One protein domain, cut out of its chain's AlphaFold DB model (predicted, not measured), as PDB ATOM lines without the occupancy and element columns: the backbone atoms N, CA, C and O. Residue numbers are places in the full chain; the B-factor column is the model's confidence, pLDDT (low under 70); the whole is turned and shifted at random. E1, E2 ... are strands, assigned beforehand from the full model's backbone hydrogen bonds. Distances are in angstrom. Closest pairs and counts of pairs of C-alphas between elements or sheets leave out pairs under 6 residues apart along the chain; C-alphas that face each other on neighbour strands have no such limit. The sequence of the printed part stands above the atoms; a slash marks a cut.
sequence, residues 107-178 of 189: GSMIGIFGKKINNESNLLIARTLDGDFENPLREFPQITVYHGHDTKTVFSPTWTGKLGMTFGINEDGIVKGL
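AT A GLANCE: This is residues 107 to 178 of the 189 residues of an uncharacterized protein of Oikopleura dioica (UniProt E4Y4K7). A long two-strand hairpin, E1 and E2, runs past the E6 edge of a small antiparallel sheet, order E3 - E4 - E5 - E6. That sheet is a meander, each strand the antiparallel neighbour of the one before. The 72 printed residues hold no named helix and six strands, E1 to E6 in order: all strand, with 32 residues in named elements. The whole is loose, radius of gyration of the C-alphas 14.2 A, and flat, spanning 41 by 35 by 15 A.

HOW THE PARTS SIT: Start at E1, residues 107 to 113, a hairpin with E2, residues 123 to 130; N 110 and O 126 are 2.9 A apart. Next, E3, residues 142 to 146, and E4, residues 154 to 158, form a hairpin at 151 degrees; look for N 144 and O 156, 2.8 A. E5, residues 167 to 170, follows, with N 155 and O 169 at 2.8 A. E6, residues 175 to 177, is near E2.

IN THESE COORDINATES: Find C-alpha 107 at (153.940, 159.590, 113.096); E1 runs 20.1 A, E2 22.9 A. E6 ends at C-alpha 177, (161.169, 152.879, 113.766).

THE WHOLE: The printed part has no cut. The link E2 to E3 is long, 11 residues; pLDDT is under 70 in 25 residues, among them 131 to 142.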
ATOM      1  N   GLY A 107     154.055 160.794 112.293       75.31
ATOM      2  CA  GLY A 107     153.940 159.590 113.096       75.31
ATOM      3  C   GLY A 107     154.231 159.849 114.556       75.31
ATOM      4  O   GLY A 107     155.021 160.724 114.914       75.31
ATOM      5  N   SER A 108     153.585 159.064 115.408       78.44
ATOM      6  CA  SER A 108     153.858 159.033 116.839       78.44
ATOM      7  C   SER A 108     154.439 157.680 117.208       78.44
ATOM      8  O   SER A 108     153.987 156.647 116.728       78.44
ATOM      9  N   MET A 109     155.428 157.667 118.097       80.31
ATOM     10  CA  MET A 109     155.983 156.433 118.644       80.31
ATOM     11  C   MET A 109     156.013 156.516 120.160       80.31
ATOM     12  O   MET A 109     156.448 157.516 120.728       80.31
ATOM     13  N   ILE A 110     155.556 155.451 120.810       80.75
ATOM     14  CA  ILE A 110     155.556 155.322 122.262       80.75
ATOM     15  C   ILE A 110     156.250 154.012 122.615       80.75
ATOM     16  O   ILE A 110     155.875 152.950 122.126       80.75
ATOM     17  N   GLY A 111     157.254 154.100 123.486       78.88
ATOM     18  CA  GLY A 111     157.945 152.953 124.066       78.88
ATOM     19  C   GLY A 111     157.760 152.924 125.580       78.88
ATOM     20  O   GLY A 111     157.917 153.943 126.251       78.88
ATOM     21  N   ILE A 112     157.444 151.754 126.125       78.38
ATOM     22  CA  ILE A 112     157.375 151.493 127.564       78.38
ATOM     23  C   ILE A 112     158.358 150.364 127.868       78.38
ATOM     24  O   ILE A 112     158.336 149.341 127.191       78.38
ATOM     25  N   PHE A 113     159.204 150.544 128.884       77.56
ATOM     26  CA  PHE A 113     160.198 149.560 129.323       77.56
ATOM     27  C   PHE A 113     160.211 149.411 130.854       77.56
ATOM     28  O   PHE A 113     159.750 150.295 131.588       77.56
ATOM     29  N   GLY A 114     160.756 148.296 131.346       68.19
ATOM     30  CA  GLY A 114     160.995 148.063 132.775       68.19
ATOM     31  C   GLY A 114     159.728 147.744 133.580       68.19
ATOM     32  O   GLY A 114     158.762 147.210 133.054       68.19
ATOM     33  N   LYS A 115     159.702 148.102 134.874       63.69
ATOM     34  CA  LYS A 115     158.637 147.745 135.850       63.69
ATOM     35  C   LYS A 115     157.206 148.148 135.471       63.69
ATOM     36  O   LYS A 115     156.254 147.730 136.121       63.69
ATOM     37  N   LYS A 116     157.054 149.024 134.476       66.00
ATOM     38  CA  LYS A 116     155.762 149.484 133.945       66.00
ATOM     39  C   LYS A 116     155.069 148.418 133.092       66.00
ATOM     40  O   LYS A 116     153.863 148.503 132.890       66.00
ATOM     41  N   ILE A 117     155.822 147.431 132.619       67.62
ATOM     42  CA  ILE A 117     155.324 146.214 131.985       67.62
ATOM     43  C   ILE A 117     155.635 145.064 132.943       67.62
ATOM     44  O   ILE A 117     156.672 145.073 133.596       67.62
ATOM     45  N   ASN A 118     154.739 144.077 133.055       62.53
ATOM     46  CA  ASN A 118     154.815 142.977 134.039       62.53
ATOM     47  C   ASN A 118     156.090 142.098 133.953       62.53
ATOM     48  O   ASN A 118     156.195 141.102 134.663       62.53
ATOM     49  N   ASN A 119     157.043 142.446 133.088       65.88
ATOM     50  CA  ASN A 119     158.354 141.839 132.966       65.88
ATOM     51  C   ASN A 119     159.396 142.922 132.617       65.88
ATOM     52  O   ASN A 119     159.278 143.576 131.583       65.88
ATOM     53  N   GLU A 120     160.418 143.096 133.460       62.16
ATOM     54  CA  GLU A 120     161.443 144.143 133.305       62.16
ATOM     55  C   GLU A 120     162.337 143.958 132.071       62.16
ATOM     56  O   GLU A 120     162.942 144.925 131.614       62.16
ATOM     57  N   SER A 121     162.398 142.740 131.520       64.75
ATOM     58  CA  SER A 121     163.105 142.441 130.271       64.75
ATOM     59  C   SER A 121     162.261 142.658 129.015       64.75
ATOM     60  O   SER A 121     162.778 142.515 127.909       64.75
ATOM     61  N   ASN A 122     160.983 143.020 129.159       67.69
ATOM     62  CA  ASN A 122     160.123 143.302 128.019       67.69
ATOM     63  C   ASN A 122     160.171 144.787 127.642       67.69
ATOM     64  O   ASN A 122     160.312 145.676 128.485       67.69
ATOM     65  N   LEU A 123     159.973 145.032 126.353       70.44
ATOM     66  CA  LEU A 123     159.792 146.339 125.744       70.44
ATOM     67  C   LEU A 123     158.463 146.303 124.992       70.44
ATOM     68  O   LEU A 123     158.244 145.424 124.161       70.44
ATOM     69  N   LEU A 124     157.566 147.236 125.303       75.50
ATOM     70  CA  LEU A 124     156.350 147.452 124.529       75.50
ATOM     71  C   LEU A 124     156.554 148.712 123.697       75.50
ATOM     72  O   LEU A 124     156.725 149.791 124.258       75.50
ATOM     73  N   ILE A 125     156.523 148.576 122.376       77.81
ATOM     74  CA  ILE A 125     156.558 149.708 121.451       77.81
ATOM     75  C   ILE A 125     155.269 149.710 120.643       77.81
ATOM     76  O   ILE A 125     154.846 148.675 120.133       77.81
ATOM     77  N   ALA A 126     154.666 150.886 120.527       77.69
ATOM     78  CA  ALA A 126     153.561 151.163 119.631       77.69
ATOM     79  C   ALA A 126     153.916 152.363 118.755       77.69
ATOM     80  O   ALA A 126     154.621 153.283 119.184       77.69
ATOM     81  N   ARG A 127     153.410 152.356 117.526       77.88
ATOM     82  CA  ARG A 127     153.621 153.421 116.558       77.88
ATOM     83  C   ARG A 127     152.335 153.690 115.786       77.88
ATOM     84  O   ARG A 127     151.628 152.748 115.458       77.88
ATOM     85  N   THR A 128     152.098 154.955 115.460       76.19
ATOM     86  CA  THR A 128     151.217 155.368 114.366       76.19
ATOM     87  C   THR A 128     152.055 155.905 113.212       76.19
ATOM     88  O   THR A 128     153.125 156.493 113.418       76.19
ATOM     89  N   LEU A 129     151.580 155.683 111.994       73.94
ATOM     90  CA  LEU A 129     152.046 156.385 110.814       73.94
ATOM     91  C   LEU A 129     150.839 157.081 110.194       73.94
ATOM     92  O   LEU A 129     149.842 156.450 109.859       73.94
ATOM     93  N   ASP A 130     150.934 158.397 110.119       72.81
ATOM     94  CA  ASP A 130     149.878 159.292 109.689       72.81
ATOM     95  C   ASP A 130     150.285 159.849 108.318       72.81
ATOM     96  O   ASP A 130     151.179 160.687 108.217       72.81
ATOM     97  N   GLY A 131     149.675 159.330 107.254       64.88
ATOM     98  CA  GLY A 131     149.823 159.850 105.892       64.88
ATOM     99  C   GLY A 131     148.659 160.762 105.506       64.88
ATOM    100  O   GLY A 131     147.593 160.713 106.132       64.88
ATOM    101  N   ASP A 132     148.860 161.574 104.466       59.84
ATOM    102  CA  ASP A 132     147.778 162.353 103.860       59.84
ATOM    103  C   ASP A 132     146.663 161.423 103.345       59.84
ATOM    104  O   ASP A 132     146.916 160.290 102.927       59.84
ATOM    105  N   PHE A 133     145.408 161.867 103.420       47.91
ATOM    106  CA  PHE A 133     144.239 161.026 103.136       47.91
ATOM    107  C   PHE A 133     144.125 160.608 101.669       47.91
ATOM    108  O   PHE A 133     143.426 159.628 101.403       47.91
ATOM    109  N   GLU A 134     144.803 161.343 100.788       53.59
ATOM    110  CA  GLU A 134     144.924 161.111  99.346       53.59
ATOM    111  C   GLU A 134     146.175 160.289  98.993       53.59
ATOM    112  O   GLU A 134     146.481 160.112  97.826       53.59
ATOM    113  N   ASN A 135     146.931 159.791  99.983       55.78
ATOM    114  CA  ASN A 135     148.120 158.996  99.705       55.78
ATOM    115  C   ASN A 135     147.730 157.535  99.374       55.78
ATOM    116  O   ASN A 135     147.109 156.877 100.219       55.78
ATOM    117  N   PRO A 136     148.171 156.979  98.233       53.94
ATOM    118  CA  PRO A 136     147.837 155.613  97.799       53.94
ATOM    119  C   PRO A 136     148.376 154.550  98.757       53.94
ATOM    120  O   PRO A 136     147.855 153.438  98.860       53.94
ATOM    121  N   LEU A 137     149.388 154.907  99.550       58.50
ATOM    122  CA  LEU A 137     149.915 154.067 100.614       58.50
ATOM    123  C   LEU A 137     148.912 153.806 101.742       58.50
ATOM    124  O   LEU A 137     149.092 152.893 102.545       58.50
ATOM    125  N   ARG A 138     147.832 154.573 101.837       61.75
ATOM    126  CA  ARG A 138     146.808 154.333 102.850       61.75
ATOM    127  C   ARG A 138     146.061 153.021 102.629       61.75
ATOM    128  O   ARG A 138     145.656 152.391 103.606       61.75
ATOM    129  N   GLU A 139     145.801 152.660 101.380       59.31
ATOM    130  CA  GLU A 139     144.810 151.627 101.075       59.31
ATOM    131  C   GLU A 139     145.368 150.208 101.199       59.31
ATOM    132  O   GLU A 139     144.608 149.275 101.452       59.31
ATOM    133  N   PHE A 140     146.693 150.051 101.132       64.38
ATOM    134  CA  PHE A 140     147.319 148.731 101.030       64.38
ATOM    135  C   PHE A 140     148.594 148.583 101.882       64.38
ATOM    136  O   PHE A 140     149.665 148.261 101.351       64.38
ATOM    137  N   PRO A 141     148.539 148.815 103.209       68.31
ATOM    138  CA  PRO A 141     149.644 148.434 104.077       68.31
ATOM    139  C   PRO A 141     149.762 146.906 104.115       68.31
ATOM    140  O   PRO A 141     148.782 146.194 104.343       68.31
ATOM    141  N   GLN A 142     150.976 146.387 103.951       69.56
ATOM    142  CA  GLN A 142     151.267 144.960 104.062       69.56
ATOM    143  C   GLN A 142     152.334 144.684 105.118       69.56
ATOM    144  O   GLN A 142     153.148 145.540 105.458       69.56
ATOM    145  N   ILE A 143     152.361 143.454 105.626       73.81
ATOM    146  CA  ILE A 143     153.483 142.968 106.430       73.81
ATOM    147  C   ILE A 143     154.434 142.225 105.497       73.81
ATOM    148  O   ILE A 143     154.117 141.138 105.016       73.81
ATOM    149  N   THR A 144     155.612 142.795 105.275       73.12
ATOM    150  CA  THR A 144     156.699 142.148 104.540       73.12
ATOM    151  C   THR A 144     157.641 141.464 105.519       73.12
ATOM    152  O   THR A 144     158.061 142.040 106.529       73.12
ATOM    153  N   VAL A 145     157.965 140.209 105.212       76.50
ATOM    154  CA  VAL A 145     158.931 139.404 105.957       76.50
ATOM    155  C   VAL A 145     160.192 139.287 105.112       76.50
ATOM    156  O   VAL A 145     160.168 138.716 104.025       76.50
ATOM    157  N   TYR A 146     161.287 139.854 105.606       75.00
ATOM    158  CA  TYR A 146     162.588 139.805 104.955       75.00
ATOM    159  C   TYR A 146     163.395 138.646 105.540       75.00
ATOM    160  O   TYR A 146     163.714 138.638 106.733       75.00
ATOM    161  N   HIS A 147     163.730 137.679 104.689       79.06
ATOM    162  CA  HIS A 147     164.617 136.564 105.009       79.06
ATOM    163  C   HIS A 147     165.985 136.851 104.405       79.06
ATOM    164  O   HIS A 147     166.239 136.520 103.248       79.06
ATOM    165  N   GLY A 148     166.857 137.529 105.146       65.69
ATOM    166  CA  GLY A 148     168.186 137.788 104.613       65.69
ATOM    167  C   GLY A 148     169.043 136.521 104.644       65.69
ATOM    168  O   GLY A 148     169.020 135.760 105.611       65.69
ATOM    169  N   HIS A 149     169.818 136.294 103.585       58.12
ATOM    170  CA  HIS A 149     170.814 135.225 103.560       58.12
ATOM    171  C   HIS A 149     171.851 135.477 104.668       58.12
ATOM    172  O   HIS A 149     172.475 136.534 104.699       58.12
ATOM    173  N   ASP A 150     171.977 134.539 105.611       61.53
ATOM    174  CA  ASP A 150     172.847 134.612 106.801       61.53
ATOM    175  C   ASP A 150     172.557 135.764 107.782       61.53
ATOM    176  O   ASP A 150     173.365 136.071 108.663       61.53
ATOM    177  N   THR A 151     171.381 136.386 107.683       71.44
ATOM    178  CA  THR A 151     170.934 137.411 108.632       71.44
ATOM    179  C   THR A 151     169.588 137.039 109.243       71.44
ATOM    180  O   THR A 151     168.954 136.048 108.885       71.44
ATOM    181  N   LYS A 152     169.188 137.808 110.251       79.06
ATOM    182  CA  LYS A 152     167.992 137.529 111.043       79.06
ATOM    183  C   LYS A 152     166.735 137.881 110.273       79.06
ATOM    184  O   LYS A 152     166.722 138.869 109.539       79.06
ATOM    185  N   THR A 153     165.662 137.126 110.502       81.19
ATOM    186  CA  THR A 153     164.362 137.449 109.906       81.19
ATOM    187  C   THR A 153     163.874 138.791 110.442       81.19
ATOM    188  O   THR A 153     163.909 139.028 111.656       81.19
ATOM    189  N   VAL A 154     163.406 139.664 109.548       81.06
ATOM    190  CA  VAL A 154     162.811 140.957 109.908       81.06
ATOM    191  C   VAL A 154     161.368 141.037 109.434       81.06
ATOM    192  O   VAL A 154     161.066 140.758 108.279       81.06
ATOM    193  N   PHE A 155     160.486 141.472 110.329       81.94
ATOM    194  CA  PHE A 155     159.077 141.728 110.065       81.94
ATOM    195  C   PHE A 155     158.857 143.238 109.988       81.94
ATOM    196  O   PHE A 155     159.196 143.952 110.933       81.94
ATOM    197  N   SER A 156     158.279 143.726 108.892       80.75
ATOM    198  CA  SER A 156     158.044 145.154 108.665       80.75
ATOM    199  C   SER A 156     156.650 145.390 108.098       80.75
ATOM    200  O   SER A 156     156.338 144.846 107.041       80.75
ATOM    201  N   PRO A 157     155.830 146.258 108.708       76.25
ATOM    202  CA  PRO A 157     154.767 146.941 107.986       76.25
ATOM    203  C   PRO A 157     155.407 147.836 106.919       76.25
ATOM    204  O   PRO A 157     156.314 148.616 107.223       76.25
ATOM    205  N   THR A 158     155.012 147.670 105.667       73.75
ATOM    206  CA  THR A 158     155.514 148.440 104.522       73.75
ATOM    207  C   THR A 158     154.516 148.330 103.370       73.75
ATOM    208  O   THR A 158     153.397 147.851 103.548       73.75
ATOM    209  N   TRP A 159     154.919 148.770 102.187       73.44
ATOM    210  CA  TRP A 159     154.127 148.703 100.970       73.44
ATOM    211  C   TRP A 159     154.803 147.845  99.928       73.44
ATOM    212  O   TRP A 159     156.021 147.650  99.927       73.44
ATOM    213  N   THR A 160     153.987 147.319  99.034       70.44
ATOM    214  CA  THR A 160     154.464 146.613  97.857       70.44
ATOM    215  C   THR A 160     155.400 147.497  97.033       70.44
ATOM    216  O   THR A 160     155.136 148.677  96.838       70.44
ATOM    217  N   GLY A 161     156.522 146.933  96.578       69.50
ATOM    218  CA  GLY A 161     157.525 147.656  95.785       69.50
ATOM    219  C   GLY A 161     158.439 148.588  96.591       69.50
ATOM    220  O   GLY A 161     159.367 149.161  96.022       69.50
ATOM    221  N   LYS A 162     158.231 148.721  97.910       74.00
ATOM    222  CA  LYS A 162     159.098 149.516  98.784       74.00
ATOM    223  C   LYS A 162     160.211 148.666  99.402       74.00
ATOM    224  O   LYS A 162     159.965 147.720 100.151       74.00
ATOM    225  N   LEU A 163     161.445 149.066  99.129       75.31
ATOM    226  CA  LEU A 163     162.649 148.657  99.831       75.31
ATOM    227  C   LEU A 163     162.855 149.467 101.099       75.31
ATOM    228  O   LEU A 163     162.566 150.662 101.199       75.31
ATOM    229  N   GLY A 164     163.416 148.783 102.086       71.50
ATOM    230  CA  GLY A 164     163.584 149.328 103.415       71.50
ATOM    231  C   GLY A 164     162.295 149.299 104.236       71.50
ATOM    232  O   GLY A 164     161.224 148.886 103.804       71.50
ATOM    233  N   MET A 165     162.442 149.721 105.486       74.56
ATOM    234  CA  MET A 165     161.398 149.638 106.503       74.56
ATOM    235  C   MET A 165     161.267 150.972 107.220       74.56
ATOM    236  O   MET A 165     162.264 151.540 107.689       74.56
ATOM    237  N   THR A 166     160.032 151.451 107.343       73.44
ATOM    238  CA  THR A 166     159.704 152.580 108.216       73.44
ATOM    239  C   THR A 166     159.623 152.099 109.659       73.44
ATOM    240  O   THR A 166     160.119 152.785 110.550       73.44
ATOM    241  N   PHE A 167     159.060 150.917 109.903       79.19
ATOM    242  CA  PHE A 167     158.988 150.249 111.199       79.19
ATOM    243  C   PHE A 167     159.269 148.759 111.029       79.19
ATOM    244  O   PHE A 167     158.825 148.170 110.056       79.19
ATOM    245  N   GLY A 168     159.962 148.131 111.972       80.88
ATOM    246  CA  GLY A 168     160.161 146.690 111.916       80.88
ATOM    247  C   GLY A 168     160.740 146.108 113.190       80.88
ATOM    248  O   GLY A 168     161.267 146.827 114.041       80.88
ATOM    249  N   ILE A 169     160.630 144.791 113.314       82.38
ATOM    250  CA  ILE A 169     161.169 144.006 114.421       82.38
ATOM    251  C   ILE A 169     161.887 142.779 113.868       82.38
ATOM    252  O   ILE A 169     161.391 142.140 112.940       82.38
ATOM    253  N   ASN A 170     163.054 142.450 114.414       81.25
ATOM    254  CA  ASN A 170     163.743 141.208 114.073       81.25
ATOM    255  C   ASN A 170     163.417 140.081 115.069       81.25
ATOM    256  O   ASN A 170     162.798 140.303 116.109       81.25
ATOM    257  N   GLU A 171     163.867 138.864 114.774       76.38
ATOM    258  CA  GLU A 171     163.645 137.689 115.634       76.38
ATOM    259  C   GLU A 171     164.256 137.786 117.050       76.38
ATOM    260  O   GLU A 171     163.809 137.077 117.951       76.38
ATOM    261  N   ASP A 172     165.209 138.698 117.287       76.88
ATOM    262  CA  ASP A 172     165.735 138.980 118.635       76.88
ATOM    263  C   ASP A 172     164.868 139.956 119.437       76.88
ATOM    264  O   ASP A 172     165.147 140.225 120.605       76.88
ATOM    265  N   GLY A 173     163.859 140.557 118.807       72.06
ATOM    266  CA  GLY A 173     163.085 141.644 119.393       72.06
ATOM    267  C   GLY A 173     163.753 143.021 119.301       72.06
ATOM    268  O   GLY A 173     163.328 143.943 119.998       72.06
ATOM    269  N   ILE A 174     164.769 143.201 118.447       78.75
ATOM    270  CA  ILE A 174     165.291 144.533 118.108       78.75
ATOM    271  C   ILE A 174     164.256 145.237 117.235       78.75
ATOM    272  O   ILE A 174     163.907 144.749 116.160       78.75
ATOM    273  N   VAL A 175     163.794 146.399 117.693       79.38
ATOM    274  CA  VAL A 175     162.794 147.220 117.002       79.38
ATOM    275  C   VAL A 175     163.461 148.436 116.366       79.38
ATOM    276  O   VAL A 175     164.206 149.160 117.026       79.38
ATOM    277  N   LYS A 176     163.145 148.696 115.097       79.12
ATOM    278  CA  LYS A 176     163.467 149.936 114.385       79.12
ATOM    279  C   LYS A 176     162.179 150.700 114.118       79.12
ATOM    280  O   LYS A 176     161.188 150.122 113.682       79.12
ATOM    281  N   GLY A 177     162.210 152.014 114.294       77.06
ATOM    282  CA  GLY A 177     161.169 152.879 113.766       77.06
ATOM    283  C   GLY A 177     161.720 154.235 113.345       77.06
ATOM    284  O   GLY A 177     162.678 154.738 113.924       77.06
ATOM    285  N   LEU A 178     161.118 154.789 112.303       74.75
ATOM    286  CA  LEU A 178     161.494 156.037 111.649       74.75
ATOM    287  C   LEU A 178     160.400 157.077 111.863       74.75
ATOM    288  O   LEU A 178     159.254 156.807 111.531       74.75
TER     289      LEU A 178